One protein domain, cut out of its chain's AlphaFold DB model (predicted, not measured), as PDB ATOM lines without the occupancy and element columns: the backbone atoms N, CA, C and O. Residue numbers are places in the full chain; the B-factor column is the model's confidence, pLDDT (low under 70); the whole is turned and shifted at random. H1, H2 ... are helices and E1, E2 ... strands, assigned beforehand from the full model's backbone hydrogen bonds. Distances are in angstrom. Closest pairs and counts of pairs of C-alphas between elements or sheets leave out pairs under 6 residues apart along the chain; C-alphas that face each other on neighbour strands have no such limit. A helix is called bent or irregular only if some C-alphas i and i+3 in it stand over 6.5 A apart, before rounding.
ATOM      1  N   ILE A   6     -10.428  40.469  17.344       93.81
ATOM      2  CA  ILE A   6      -9.959  39.957  18.629       93.81
ATOM      3  C   ILE A   6      -8.660  40.681  18.968       93.81
ATOM      4  O   ILE A   6      -7.678  40.587  18.234       93.81
ATOM      5  N   VAL A   7      -8.669  41.420  20.074       91.81
ATOM      6  CA  VAL A   7      -7.501  42.157  20.562       91.81
ATOM      7  C   VAL A   7      -6.863  41.356  21.691       91.81
ATOM      8  O   VAL A   7      -7.501  41.117  22.715       91.81
ATOM      9  N   PHE A   8      -5.614  40.947  21.489       88.44
ATOM     10  CA  PHE A   8      -4.782  40.303  22.499       88.44
ATOM     11  C   PHE A   8      -3.875  41.364  23.102       88.44
ATOM     12  O   PHE A   8      -2.895  41.767  22.477       88.44
ATOM     13  N   ASP A   9      -4.236  41.845  24.287       85.12
ATOM     14  CA  ASP A   9      -3.389  42.762  25.041       85.12
ATOM     15  C   ASP A   9      -2.253  42.003  25.732       85.12
ATOM     16  O   ASP A   9      -2.436  40.861  26.153       85.12
ATOM     17  N   GLU A  10      -1.084  42.633  25.818       77.69
ATOM     18  CA  GLU A  10       0.147  42.044  26.352       77.69
ATOM     19  C   GLU A  10       0.457  40.648  25.777       77.69
ATOM     20  O   GLU A  10       0.718  39.702  26.518       77.69
ATOM     21  N   ALA A  11       0.444  40.495  24.448       81.69
ATOM     22  CA  ALA A  11       0.610  39.202  23.764       81.69
ATOM     23  C   ALA A  11       1.898  38.427  24.136       81.69
ATOM     24  O   ALA A  11       1.976  37.217  23.940       81.69
ATOM     25  N   GLN A  12       2.906  39.093  24.707       76.31
ATOM     26  CA  GLN A  12       4.096  38.455  25.280       76.31
ATOM     27  C   GLN A  12       3.816  37.625  26.546       76.31
ATOM     28  O   GLN A  12       4.671  36.849  26.951       76.31
ATOM     29  N   THR A  13       2.646  37.793  27.168       75.06
ATOM     30  CA  THR A  13       2.194  37.065  28.370       75.06
ATOM     31  C   THR A  13       1.479  35.756  28.043       75.06
ATOM     32  O   THR A  13       0.926  35.116  28.937       75.06
ATOM     33  N   LEU A  14       1.457  35.354  26.766       81.12
ATOM     34  CA  LEU A  14       0.918  34.057  26.389       81.12
ATOM     35  C   LEU A  14       1.656  32.941  27.148       81.12
ATOM     36  O   LEU A  14       2.891  32.927  27.148       81.12
ATOM     37  N   PRO A  15       0.910  32.001  27.754       78.69
ATOM     38  CA  PRO A  15       1.472  30.943  28.579       78.69
ATOM     39  C   PRO A  15       2.428  30.076  27.764       78.69
ATOM     40  O   PRO A  15       2.045  29.499  26.745       78.69
ATOM     41  N   VAL A  16       3.671  29.965  28.215       80.62
ATOM     42  CA  VAL A  16       4.744  29.237  27.545       80.62
ATOM     43  C   VAL A  16       4.387  27.753  27.343       80.62
ATOM     44  O   VAL A  16       4.456  27.336  26.192       80.62
ATOM     45  N   PRO A  17       3.929  26.974  28.354       82.69
ATOM     46  CA  PRO A  17       3.425  25.601  28.254       82.69
ATOM     47  C   PRO A  17       2.373  25.345  27.182       82.69
ATOM     48  O   PRO A  17       2.160  24.186  26.821       82.69
ATOM     49  N   PHE A  18       1.682  26.398  26.745       86.75
ATOM     50  CA  PHE A  18       0.539  26.335  25.844       86.75
ATOM     51  C   PHE A  18       0.685  27.278  24.643       86.75
ATOM     52  O   PHE A  18      -0.296  27.545  23.943       86.75
ATOM     53  N   LEU A  19       1.891  27.789  24.385       88.00
ATOM     54  CA  LEU A  19       2.123  28.811  23.375       88.00
ATOM     55  C   LEU A  19       1.746  28.315  21.976       88.00
ATOM     56  O   LEU A  19       1.071  29.032  21.237       88.00
ATOM     57  N   LEU A  20       2.140  27.088  21.616       89.62
ATOM     58  CA  LEU A  20       1.818  26.509  20.308       89.62
ATOM     59  C   LEU A  20       0.303  26.268  20.143       89.62
ATOM     60  O   LEU A  20      -0.247  26.719  19.135       89.62
ATOM     61  N   PRO A  21      -0.410  25.660  21.117       91.25
ATOM     62  CA  PRO A  21      -1.874  25.622  21.120       91.25
ATOM     63  C   PRO A  21      -2.548  26.990  20.950       91.25
ATOM     64  O   PRO A  21      -3.480  27.112  20.156       91.25
ATOM     65  N   CYS A  22      -2.074  28.026  21.650       91.62
ATOM     66  CA  CYS A  22      -2.603  29.387  21.530       91.62
ATOM     67  C   CYS A  22      -2.415  29.946  20.114       91.62
ATOM     68  O   CYS A  22      -3.368  30.453  19.525       91.62
ATOM     69  N   VAL A  23      -1.208  29.829  19.554       91.88
ATOM     70  CA  VAL A  23      -0.901  30.275  18.185       91.88
ATOM     71  C   VAL A  23      -1.788  29.553  17.170       91.88
ATOM     72  O   VAL A  23      -2.381  30.211  16.316       91.88
ATOM     73  N   GLN A  24      -1.954  28.231  17.299       92.25
ATOM     74  CA  GLN A  24      -2.816  27.452  16.406       92.25
ATOM     75  C   GLN A  24      -4.284  27.878  16.511       92.25
ATOM     76  O   GLN A  24      -4.955  28.026  15.494       92.25
ATOM     77  N   ALA A  25      -4.788  28.113  17.724       91.94
ATOM     78  CA  ALA A  25      -6.158  28.572  17.928       91.94
ATOM     79  C   ALA A  25      -6.396  29.964  17.318       91.94
ATOM     80  O   ALA A  25      -7.453  30.214  16.738       91.94
ATOM     81  N   ILE A  26      -5.418  30.869  17.420       93.25
ATOM     82  CA  ILE A  26      -5.482  32.188  16.778       93.25
ATOM     83  C   ILE A  26      -5.492  32.038  15.253       93.25
ATOM     84  O   ILE A  26      -6.329  32.662  14.600       93.25
ATOM     85  N   ALA A  27      -4.606  31.207  14.695       93.56
ATOM     86  CA  ALA A  27      -4.537  30.959  13.256       93.56
ATOM     87  C   ALA A  27      -5.863  30.400  12.714       93.56
ATOM     88  O   ALA A  27      -6.435  30.966  11.785       93.56
ATOM     89  N   GLU A  28      -6.418  29.390  13.387       92.69
ATOM     90  CA  GLU A  28      -7.713  28.779  13.076       92.69
ATOM     91  C   GLU A  28      -8.847  29.821  13.041       92.69
ATOM     92  O   GLU A  28      -9.628  29.877  12.090       92.69
ATOM     93  N   LEU A  29      -8.928  30.697  14.053       94.00
ATOM     94  CA  LEU A  29      -9.938  31.761  14.114       94.00
ATOM     95  C   LEU A  29      -9.828  32.745  12.943       94.00
ATOM     96  O   LEU A  29     -10.849  33.200  12.417       94.00
ATOM     97  N   VAL A  30      -8.605  33.092  12.548       93.88
ATOM     98  CA  VAL A  30      -8.349  34.006  11.431       93.88
ATOM     99  C   VAL A  30      -8.686  33.339  10.094       93.88
ATOM    100  O   VAL A  30      -9.388  33.943   9.283       93.88
ATOM    101  N   GLU A  31      -8.256  32.095   9.881       92.62
ATOM    102  CA  GLU A  31      -8.403  31.386   8.604       92.62
ATOM    103  C   GLU A  31      -9.843  30.922   8.343       92.62
ATOM    104  O   GLU A  31     -10.363  31.076   7.234       92.62
ATOM    105  N   HIS A  32     -10.524  30.398   9.366       93.69
ATOM    106  CA  HIS A  32     -11.792  29.687   9.186       93.69
ATOM    107  C   HIS A  32     -13.018  30.390   9.782       93.69
ATOM    108  O   HIS A  32     -14.145  30.067   9.406       93.69
ATOM    109  N   TYR A  33     -12.837  31.377  10.668       94.12
ATOM    110  CA  TYR A  33     -13.951  32.036  11.376       94.12
ATOM    111  C   TYR A  33     -14.110  33.525  11.043       94.12
ATOM    112  O   TYR A  33     -14.889  34.224  11.704       94.12
ATOM    113  N   HIS A  34     -13.416  34.002  10.003       92.94
ATOM    114  CA  HIS A  34     -13.440  35.394   9.543       92.94
ATOM    115  C   HIS A  34     -13.126  36.400  10.662       92.94
ATOM    116  O   HIS A  34     -13.742  37.465  10.756       92.94
ATOM    117  N   CYS A  35     -12.195  36.047  11.550       96.31
ATOM    118  CA  CYS A  35     -11.711  36.948  12.586       96.31
ATOM    119  C   CYS A  35     -10.485  37.735  12.108       96.31
ATOM    120  O   CYS A  35      -9.741  37.302  11.232       96.31
ATOM    121  N   SER A  36     -10.229  38.880  12.736       93.31
ATOM    122  CA  SER A  36      -8.932  39.563  12.660       93.31
ATOM    123  C   SER A  36      -8.304  39.587  14.047       93.31
ATOM    124  O   SER A  36      -8.954  40.023  14.994       93.31
ATOM    125  N   ALA A  37      -7.063  39.123  14.177       92.69
ATOM    126  CA  ALA A  37      -6.324  39.158  15.435       92.69
ATOM    127  C   ALA A  37      -5.381  40.368  15.462       92.69
ATOM    128  O   ALA A  37      -4.596  40.565  14.539       92.69
ATOM    129  N   VAL A  38      -5.455  41.170  16.524       91.81
ATOM    130  CA  VAL A  38      -4.526  42.276  16.789       91.81
ATOM    131  C   VAL A  38      -3.719  41.920  18.031       91.81
ATOM    132  O   VAL A  38      -4.284  41.816  19.119       91.81
ATOM    133  N   LEU A  39      -2.413  41.707  17.864       88.38
ATOM    134  CA  LEU A  39      -1.484  41.420  18.959       88.38
ATOM    135  C   LEU A  39      -0.885  42.737  19.465       88.38
ATOM    136  O   LEU A  39      -0.012  43.318  18.824       88.38
ATOM    137  N   CYS A  40      -1.366  43.219  20.606       84.12
ATOM    138  CA  CYS A  40      -0.824  44.389  21.286       84.12
ATOM    139  C   CYS A  40       0.258  43.933  22.266       84.12
ATOM    140  O   CYS A  40       0.035  43.048  23.087       84.12
ATOM    141  N   THR A  41       1.453  44.509  22.180       72.94
ATOM    142  CA  THR A  41       2.564  44.114  23.047       72.94
ATOM    143  C   THR A  41       3.608  45.217  23.128       72.94
ATOM    144  O   THR A  41       3.958  45.836  22.122       72.94
ATOM    145  N   ALA A  42       4.125  45.456  24.335       61.88
ATOM    146  CA  ALA A  42       5.283  46.326  24.537       61.88
ATOM    147  C   ALA A  42       6.581  45.695  23.997       61.88
ATOM    148  O   ALA A  42       7.560  46.392  23.729       61.88
ATOM    149  N   THR A  43       6.596  44.370  23.850       63.34
ATOM    150  CA  THR A  43       7.770  43.570  23.521       63.34
ATOM    151  C   THR A  43       7.362  42.416  22.615       63.34
ATOM    152  O   THR A  43       6.983  41.359  23.116       63.34
ATOM    153  N   GLN A  44       7.408  42.605  21.294       64.19
ATOM    154  CA  GLN A  44       6.903  41.581  20.380       64.19
ATOM    155  C   GLN A  44       7.569  40.221  20.616       64.19
ATOM    156  O   GLN A  44       8.784  40.091  20.426       64.19
ATOM    157  N   PRO A  45       6.795  39.198  21.019       64.44
ATOM    158  CA  PRO A  45       7.311  37.846  21.059       64.44
ATOM    159  C   PRO A  45       7.621  37.409  19.621       64.44
ATOM    160  O   PRO A  45       6.901  37.766  18.687       64.44
ATOM    161  N   ALA A  46       8.691  36.635  19.425       72.25
ATOM    162  CA  ALA A  46       9.092  36.105  18.118       72.25
ATOM    163  C   ALA A  46       8.123  34.997  17.635       72.25
ATOM    164  O   ALA A  46       8.496  33.833  17.513       72.25
ATOM    165  N   LEU A  47       6.850  35.350  17.423       81.62
ATOM    166  CA  LEU A  47       5.763  34.435  17.058       81.62
ATOM    167  C   LEU A  47       5.576  34.293  15.553       81.62
ATOM    168  O   LEU A  47       4.873  33.382  15.133       81.62
ATOM    169  N   GLU A  48       6.180  35.157  14.739       85.31
ATOM    170  CA  GLU A  48       5.980  35.150  13.287       85.31
ATOM    171  C   GLU A  48       6.324  33.788  12.670       85.31
ATOM    172  O   GLU A  48       5.513  33.229  11.940       85.31
ATOM    173  N   ASP A  49       7.450  33.180  13.058       84.38
ATOM    174  CA  ASP A  49       7.827  31.832  12.604       84.38
ATOM    175  C   ASP A  49       6.814  30.758  13.034       84.38
ATOM    176  O   ASP A  49       6.558  29.785  12.317       84.38
ATOM    177  N   ARG A  50       6.194  30.942  14.205       87.62
ATOM    178  CA  ARG A  50       5.158  30.038  14.715       87.62
ATOM    179  C   ARG A  50       3.852  30.206  13.945       87.62
ATOM    180  O   ARG A  50       3.240  29.205  13.592       87.62
ATOM    181  N   PHE A  51       3.470  31.435  13.606       91.12
ATOM    182  CA  PHE A  51       2.322  31.698  12.741       91.12
ATOM    183  C   PHE A  51       2.553  31.202  11.310       91.12
ATOM    184  O   PHE A  51       1.673  30.537  10.781       91.12
ATOM    185  N   ARG A  52       3.737  31.407  10.717       90.62
ATOM    186  CA  ARG A  52       4.100  30.822   9.407       90.62
ATOM    187  C   ARG A  52       3.884  29.312   9.386       90.62
ATOM    188  O   ARG A  52       3.337  28.765   8.434       90.62
ATOM    189  N   THR A  53       4.271  28.645  10.474       89.38
ATOM    190  CA  THR A  53       4.059  27.203  10.643       89.38
ATOM    191  C   THR A  53       2.571  26.864  10.778       89.38
ATOM    192  O   THR A  53       2.094  25.965  10.093       89.38
ATOM    193  N   ALA A  54       1.828  27.591  11.619       90.12
ATOM    194  CA  ALA A  54       0.408  27.345  11.887       90.12
ATOM    195  C   ALA A  54      -0.497  27.576  10.663       90.12
ATOM    196  O   ALA A  54      -1.408  26.787  10.430       90.12
ATOM    197  N   PHE A  55      -0.218  28.613   9.866       90.81
ATOM    198  CA  PHE A  55      -0.906  28.906   8.600       90.81
ATOM    199  C   PHE A  55      -0.367  28.086   7.416       90.81
ATOM    200  O   PHE A  55      -0.905  28.172   6.315       90.81
ATOM    201  N   ASN A  56       0.707  27.308   7.612       90.44
ATOM    202  CA  ASN A  56       1.426  26.611   6.543       90.44
ATOM    203  C   ASN A  56       1.796  27.548   5.366       90.44
ATOM    204  O   ASN A  56       1.689  27.185   4.193       90.44
ATOM    205  N   ASP A  57       2.235  28.762   5.700       91.06
ATOM    206  CA  ASP A  57       2.619  29.816   4.763       91.06
ATOM    207  C   ASP A  57       3.978  30.392   5.177       91.06
ATOM    208  O   ASP A  57       4.100  31.130   6.154       91.06
ATOM    209  N   ALA A  58       5.022  30.024   4.431       88.62
ATOM    210  CA  ALA A  58       6.391  30.462   4.694       88.62
ATOM    211  C   ALA A  58       6.621  31.949   4.378       88.62
ATOM    212  O   ALA A  58       7.547  32.542   4.930       88.62
ATOM    213  N   ASP A  59       5.785  32.537   3.519       88.81
ATOM    214  CA  ASP A  59       5.876  33.936   3.099       88.81
ATOM    215  C   ASP A  59       4.957  34.845   3.934       88.81
ATOM    216  O   ASP A  59       4.924  36.062   3.719       88.81
ATOM    217  N   LEU A  60       4.237  34.280   4.914       87.75
ATOM    218  CA  LEU A  60       3.404  35.043   5.830       87.75
ATOM    219  C   LEU A  60       4.248  36.099   6.547       87.75
ATOM    220  O   LEU A  60       5.243  35.800   7.220       87.75
ATOM    221  N   SER A  61       3.782  37.338   6.435       84.44
ATOM    222  CA  SER A  61       4.294  38.484   7.169       84.44
ATOM    223  C   SER A  61       3.172  39.074   8.010       84.44
ATOM    224  O   SER A  61       2.072  39.316   7.509       84.44
ATOM    225  N   ILE A  62       3.453  39.299   9.292       84.38
ATOM    226  CA  ILE A  62       2.525  39.962  10.209       84.38
ATOM    227  C   ILE A  62       2.843  41.459  10.168       84.38
ATOM    228  O   ILE A  62       3.896  41.866  10.660       84.38
ATOM    229  N   PRO A  63       1.988  42.297   9.555       82.44
ATOM    230  CA  PRO A  63       2.284  43.713   9.423       82.44
ATOM    231  C   PRO A  63       2.160  44.432  10.768       82.44
ATOM    232  O   PRO A  63       1.208  44.223  11.522       82.44
ATOM    233  N   GLU A  64       3.075  45.367  11.014       80.44
ATOM    234  CA  GLU A  64       2.919  46.351  12.081       80.44
ATOM    235  C   GLU A  64       1.715  47.248  11.792       80.44
ATOM    236  O   GLU A  64       1.633  47.895  10.744       80.44
ATOM    237  N   VAL A  65       0.784  47.332  12.743       82.56
ATOM    238  CA  VAL A  65      -0.394  48.206  12.612       82.56
ATOM    239  C   VAL A  65       0.020  49.682  12.615       82.56
ATOM    240  O   VAL A  65      -0.608  50.512  11.957       82.56
ATOM    241  N   ALA A  66       1.101  50.014  13.326       74.12
ATOM    242  CA  ALA A  66       1.670  51.351  13.375       74.12
ATOM    243  C   ALA A  66       3.136  51.328  12.918       74.12
ATOM    244  O   ALA A  66       4.010  50.830  13.622       74.12
ATOM    245  N   ASN A  67       3.423  51.943  11.767       69.31
ATOM    246  CA  ASN A  67       4.794  52.196  11.318       69.31
ATOM    247  C   ASN A  67       5.411  53.345  12.130       69.31
ATOM    248  O   ASN A  67       5.421  54.497  11.695       69.31
ATOM    249  N   ILE A  68       5.893  53.031  13.331       70.88
ATOM    250  CA  ILE A  68       6.611  53.975  14.189       70.88
ATOM    251  C   ILE A  68       8.053  54.077  13.684       70.88
ATOM    252  O   ILE A  68       8.773  53.084  13.610       70.88
ATOM    253  N   GLY A 255      12.338  24.647  23.654       76.75
ATOM    254  CA  GLY A 255      11.980  23.573  22.724       76.75
ATOM    255  C   GLY A 255      10.467  23.353  22.618       76.75
ATOM    256  O   GLY A 255       9.708  23.738  23.505       76.75
ATOM    257  N   ASP A 256      10.021  22.746  21.518       76.12
ATOM    258  CA  ASP A 256       8.590  22.646  21.195       76.12
ATOM    259  C   ASP A 256       7.803  21.783  22.203       76.12
ATOM    260  O   ASP A 256       6.666  22.126  22.516       76.12
ATOM    261  N   ASP A 257       8.428  20.766  22.812       76.50
ATOM    262  CA  ASP A 257       7.818  19.945  23.875       76.50
ATOM    263  C   ASP A 257       7.422  20.778  25.105       76.50
ATOM    264  O   ASP A 257       6.435  20.492  25.778       76.50
ATOM    265  N   VAL A 258       8.178  21.838  25.414       81.44
ATOM    266  CA  VAL A 258       7.832  22.756  26.507       81.44
ATOM    267  C   VAL A 258       6.740  23.728  26.074       81.44
ATOM    268  O   VAL A 258       6.005  24.198  26.930       81.44
ATOM    269  N   LEU A 259       6.613  24.023  24.777       83.38
ATOM    270  CA  LEU A 259       5.618  24.962  24.251       83.38
ATOM    271  C   LEU A 259       4.232  24.333  24.003       83.38
ATOM    272  O   LEU A 259       3.257  25.060  23.796       83.38
ATOM    273  N   ASP A 260       4.151  23.000  24.031       87.00
ATOM    274  CA  ASP A 260       2.923  22.196  24.083       87.00
ATOM    275  C   ASP A 260       3.044  21.084  25.144       87.00
ATOM    276  O   ASP A 260       2.930  19.891  24.869       87.00
ATOM    277  N   SER A 261       3.279  21.479  26.397       84.75
ATOM    278  CA  SER A 261       3.643  20.564  27.498       84.75
ATOM    279  C   SER A 261       2.607  19.483  27.851       84.75
ATOM    280  O   SER A 261       2.891  18.580  28.644       84.75
ATOM    281  N   LYS A 262       1.381  19.597  27.328       86.88
ATOM    282  CA  LYS A 262       0.260  18.669  27.561       86.88
ATOM    283  C   LYS A 262      -0.163  17.926  26.289       86.88
ATOM    284  O   LYS A 262      -1.236  17.306  26.277       86.88
ATOM    285  N   ASP A 263       0.656  17.999  25.238       88.50
ATOM    286  CA  ASP A 263       0.421  17.386  23.929       88.50
ATOM    287  C   ASP A 263      -0.963  17.737  23.357       88.50
ATOM    288  O   ASP A 263      -1.699  16.879  22.850       88.50
ATOM    289  N   ILE A 264      -1.368  18.999  23.473       89.00
ATOM    290  CA  ILE A 264      -2.707  19.454  23.103       89.00
ATOM    291  C   ILE A 264      -2.886  19.426  21.589       89.00
ATOM    292  O   ILE A 264      -3.925  18.946  21.124       89.00
ATOM    293  N   LEU A 265      -1.888  19.858  20.813       88.56
ATOM    294  CA  LEU A 265      -1.969  19.873  19.350       88.56
ATOM    295  C   LEU A 265      -2.071  18.457  18.749       88.56
ATOM    296  O   LEU A 265      -2.962  18.210  17.929       88.56
ATOM    297  N   PRO A 266      -1.258  17.463  19.161       88.06
ATOM    298  CA  PRO A 266      -1.447  16.083  18.714       88.06
ATOM    299  C   PRO A 266      -2.806  15.482  19.097       88.06
ATOM    300  O   PRO A 266      -3.294  14.575  18.416       88.06
ATOM    301  N   ARG A 267      -3.411  15.923  20.208       86.56
ATOM    302  CA  ARG A 267      -4.705  15.417  20.694       86.56
ATOM    303  C   ARG A 267      -5.892  16.052  19.980       86.56
ATOM    304  O   ARG A 267      -6.866  15.338  19.734       86.56
ATOM    305  N   SER A 268      -5.820  17.337  19.637       81.12
ATOM    306  CA  SER A 268      -6.888  18.046  18.920       81.12
ATOM    307  C   SER A 268      -7.088  17.506  17.502       81.12
ATOM    308  O   SER A 268      -8.222  17.393  17.049       81.12
ATOM    309  N   ASN A 269      -6.011  17.052  16.853       78.06
ATOM    310  CA  ASN A 269      -6.039  16.472  15.507       78.06
ATOM    311  C   ASN A 269      -6.567  15.023  15.438       78.06
ATOM    312  O   ASN A 269      -6.627  14.425  14.362       78.06
ATOM    313  N   ARG A 270      -6.950  14.417  16.569       79.00
ATOM    314  CA  ARG A 270      -7.549  13.071  16.590       79.00
ATOM    315  C   ARG A 270      -9.038  13.155  16.268       79.00
ATOM    316  O   ARG A 270      -9.732  14.025  16.782       79.00
ATOM    317  N   MET A 271      -9.570  12.165  15.544       71.81
ATOM    318  CA  MET A 271     -11.016  12.063  15.261       71.81
ATOM    319  C   MET A 271     -11.904  12.131  16.515       71.81
ATOM    320  O   MET A 271     -13.051  12.551  16.427       71.81
ATOM    321  N   SER A 272     -11.392  11.697  17.669       77.25
ATOM    322  CA  SER A 272     -12.132  11.702  18.932       77.25
ATOM    323  C   SER A 272     -12.296  13.088  19.557       77.25
ATOM    324  O   SER A 272     -13.097  13.196  20.476       77.25
ATOM    325  N   MET A 273     -11.516  14.093  19.119       76.94
ATOM    326  CA  MET A 273     -11.483  15.476  19.622       76.94
ATOM    327  C   MET A 273     -11.840  15.582  21.117       76.94
ATOM    328  O   MET A 273     -12.952  15.990  21.464       76.94
ATOM    329  N   PRO A 274     -10.941  15.159  22.027       86.25
ATOM    330  CA  PRO A 274     -11.241  15.034  23.451       86.25
ATOM    331  C   PRO A 274     -11.261  16.408  24.143       86.25
ATOM    332  O   PRO A 274     -10.460  16.683  25.034       86.25
ATOM    333  N   PHE A 275     -12.178  17.289  23.730       85.38
ATOM    334  CA  PHE A 275     -12.269  18.673  24.193       85.38
ATOM    335  C   PHE A 275     -12.431  18.775  25.708       85.38
ATOM    336  O   PHE A 275     -11.870  19.681  26.307       85.38
ATOM    337  N   ALA A 276     -13.153  17.844  26.338       85.88
ATOM    338  CA  ALA A 276     -13.334  17.840  27.789       85.88
ATOM    339  C   ALA A 276     -12.017  17.597  28.544       85.88
ATOM    340  O   ALA A 276     -11.762  18.245  29.556       85.88
ATOM    341  N   ASP A 277     -11.169  16.694  28.048       85.06
ATOM    342  CA  ASP A 277      -9.867  16.432  28.661       85.06
ATOM    343  C   ASP A 277      -8.873  17.546  28.328       85.06
ATOM    344  O   ASP A 277      -8.152  17.997  29.209       85.06
ATOM    345  N   ILE A 278      -8.886  18.053  27.089       86.75
ATOM    346  CA  ILE A 278      -8.079  19.217  26.699       86.75
ATOM    347  C   ILE A 278      -8.447  20.433  27.553       86.75
ATOM    348  O   ILE A 278      -7.554  21.109  28.033       86.75
ATOM    349  N   ALA A 279      -9.731  20.696  27.798       85.44
ATOM    350  CA  ALA A 279     -10.169  21.803  28.648       85.44
ATOM    351  C   ALA A 279      -9.739  21.633  30.113       85.44
ATOM    352  O   ALA A 279      -9.521  22.627  30.796       85.44
ATOM    353  N   ARG A 280      -9.604  20.390  30.597       83.00
ATOM    354  CA  ARG A 280      -9.059  20.098  31.932       83.00
ATOM    355  C   ARG A 280      -7.546  20.338  31.986       83.00
ATOM    356  O   ARG A 280      -7.047  20.855  32.979       83.00
ATOM    357  N   ASP A 281      -6.826  19.981  30.926       84.06
ATOM    358  CA  ASP A 281      -5.364  20.086  30.872       84.06
ATOM    359  C   ASP A 281      -4.871  21.491  30.474       84.06
ATOM    360  O   ASP A 281      -3.813  21.918  30.935       84.06
ATOM    361  N   PHE A 282      -5.640  22.227  29.662       81.12
ATOM    362  CA  PHE A 282      -5.413  23.626  29.272       81.12
ATOM    363  C   PHE A 282      -5.845  24.565  30.406       81.12
ATOM    364  O   PHE A 282      -6.716  25.425  30.271       81.12
TER     365      PHE A 282
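What this domain is: This is residues 6 to 68 and 255 to 282 of the 384 residues of an uncharacterized protein of Bifidobacterium animalis subsp. animalis MCC 0499 (UniProt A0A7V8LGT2). One long helix, H1, runs through the middle, with a small two-stranded sheet, E1 and E2, to one side of it and the short helices H4 and H5 to the opposite side. H2 packs on H1 from a third side, and H3 packs near H1's first residues. The printed part has 91 residues, in the order E1 H1 E2 H2 H3 H4 H5; the sheet is parallel and the class is mostly helix. It is compact by its radius of gyration of the C-alphas, 13.8 A, yet elongated, spanning 45 by 24 by 23 A.

How they stand to each other: Look first at E1, residues 6 to 8, and E2, residues 36 to 39, parallel neighbours at 12 degrees, with N 6 and O 36 2.8 A apart, within hydrogen-bond range. With H1, residues 16 to 32, between them, they form a strand-helix-strand unit, two parallel strands joined through a helix, its crossover right-handed. The closest C-alphas of H1 and E2, Val 30 and Ser 36, are 5.7 A apart. H1, the hub, touches H2, residues 48 to 54, with its residues 20 to 27 alone; the closest C-alphas, Gln 24 and Ala 54, are 5.6 A apart. Their tilt of 67 degrees is steep, only just short of about perpendicular, the same way. With residues 16 to 20 alone H1 touches H3, residues 256 to 259, the closest C-alphas, Pro 17 and Leu 259, 4.6 A apart. With residues 20 to 21 alone it only just touches H4, residues 264 to 268, by 3 pairs of C-alphas within 8 A, the closest being Pro 21 and Leu 265, 6.0 A. H4 touches H5, residues 275 to 281, the closest C-alphas, Ile 264 and Ile 278, 6.5 A apart; H1 and H5 are apart. Each O i to N i+4 pair is within hydrogen-bond range in H2, H4 and H5, and 11 of 13 in H1; H3 is too short for one.

Where its parts are: Find C-alpha 6 at (-9.959, 39.957, 18.629), where E1 begins. H1 runs 24.7 A from C-alpha 16 at (4.744, 29.237, 27.545); it is irregular, with C-alphas 17 and 20 8.2 A apart. E2 measures 9.9 A, H2 and H5 9.7 A each, and H5 ends at C-alpha 281, (-5.364, 20.086, 30.872).

The domain as a whole: The farthest C-alphas, Ile 68 and Ser 272, are 46.5 A apart. Residues 69 to 254 are cut out, with 32.0 A between C-alphas 68 and 255. Residues 55 to 68 hold no named element, and of the links printed whole none is long. Look for pLDDT under 70 at residues 42 to 45 and 67.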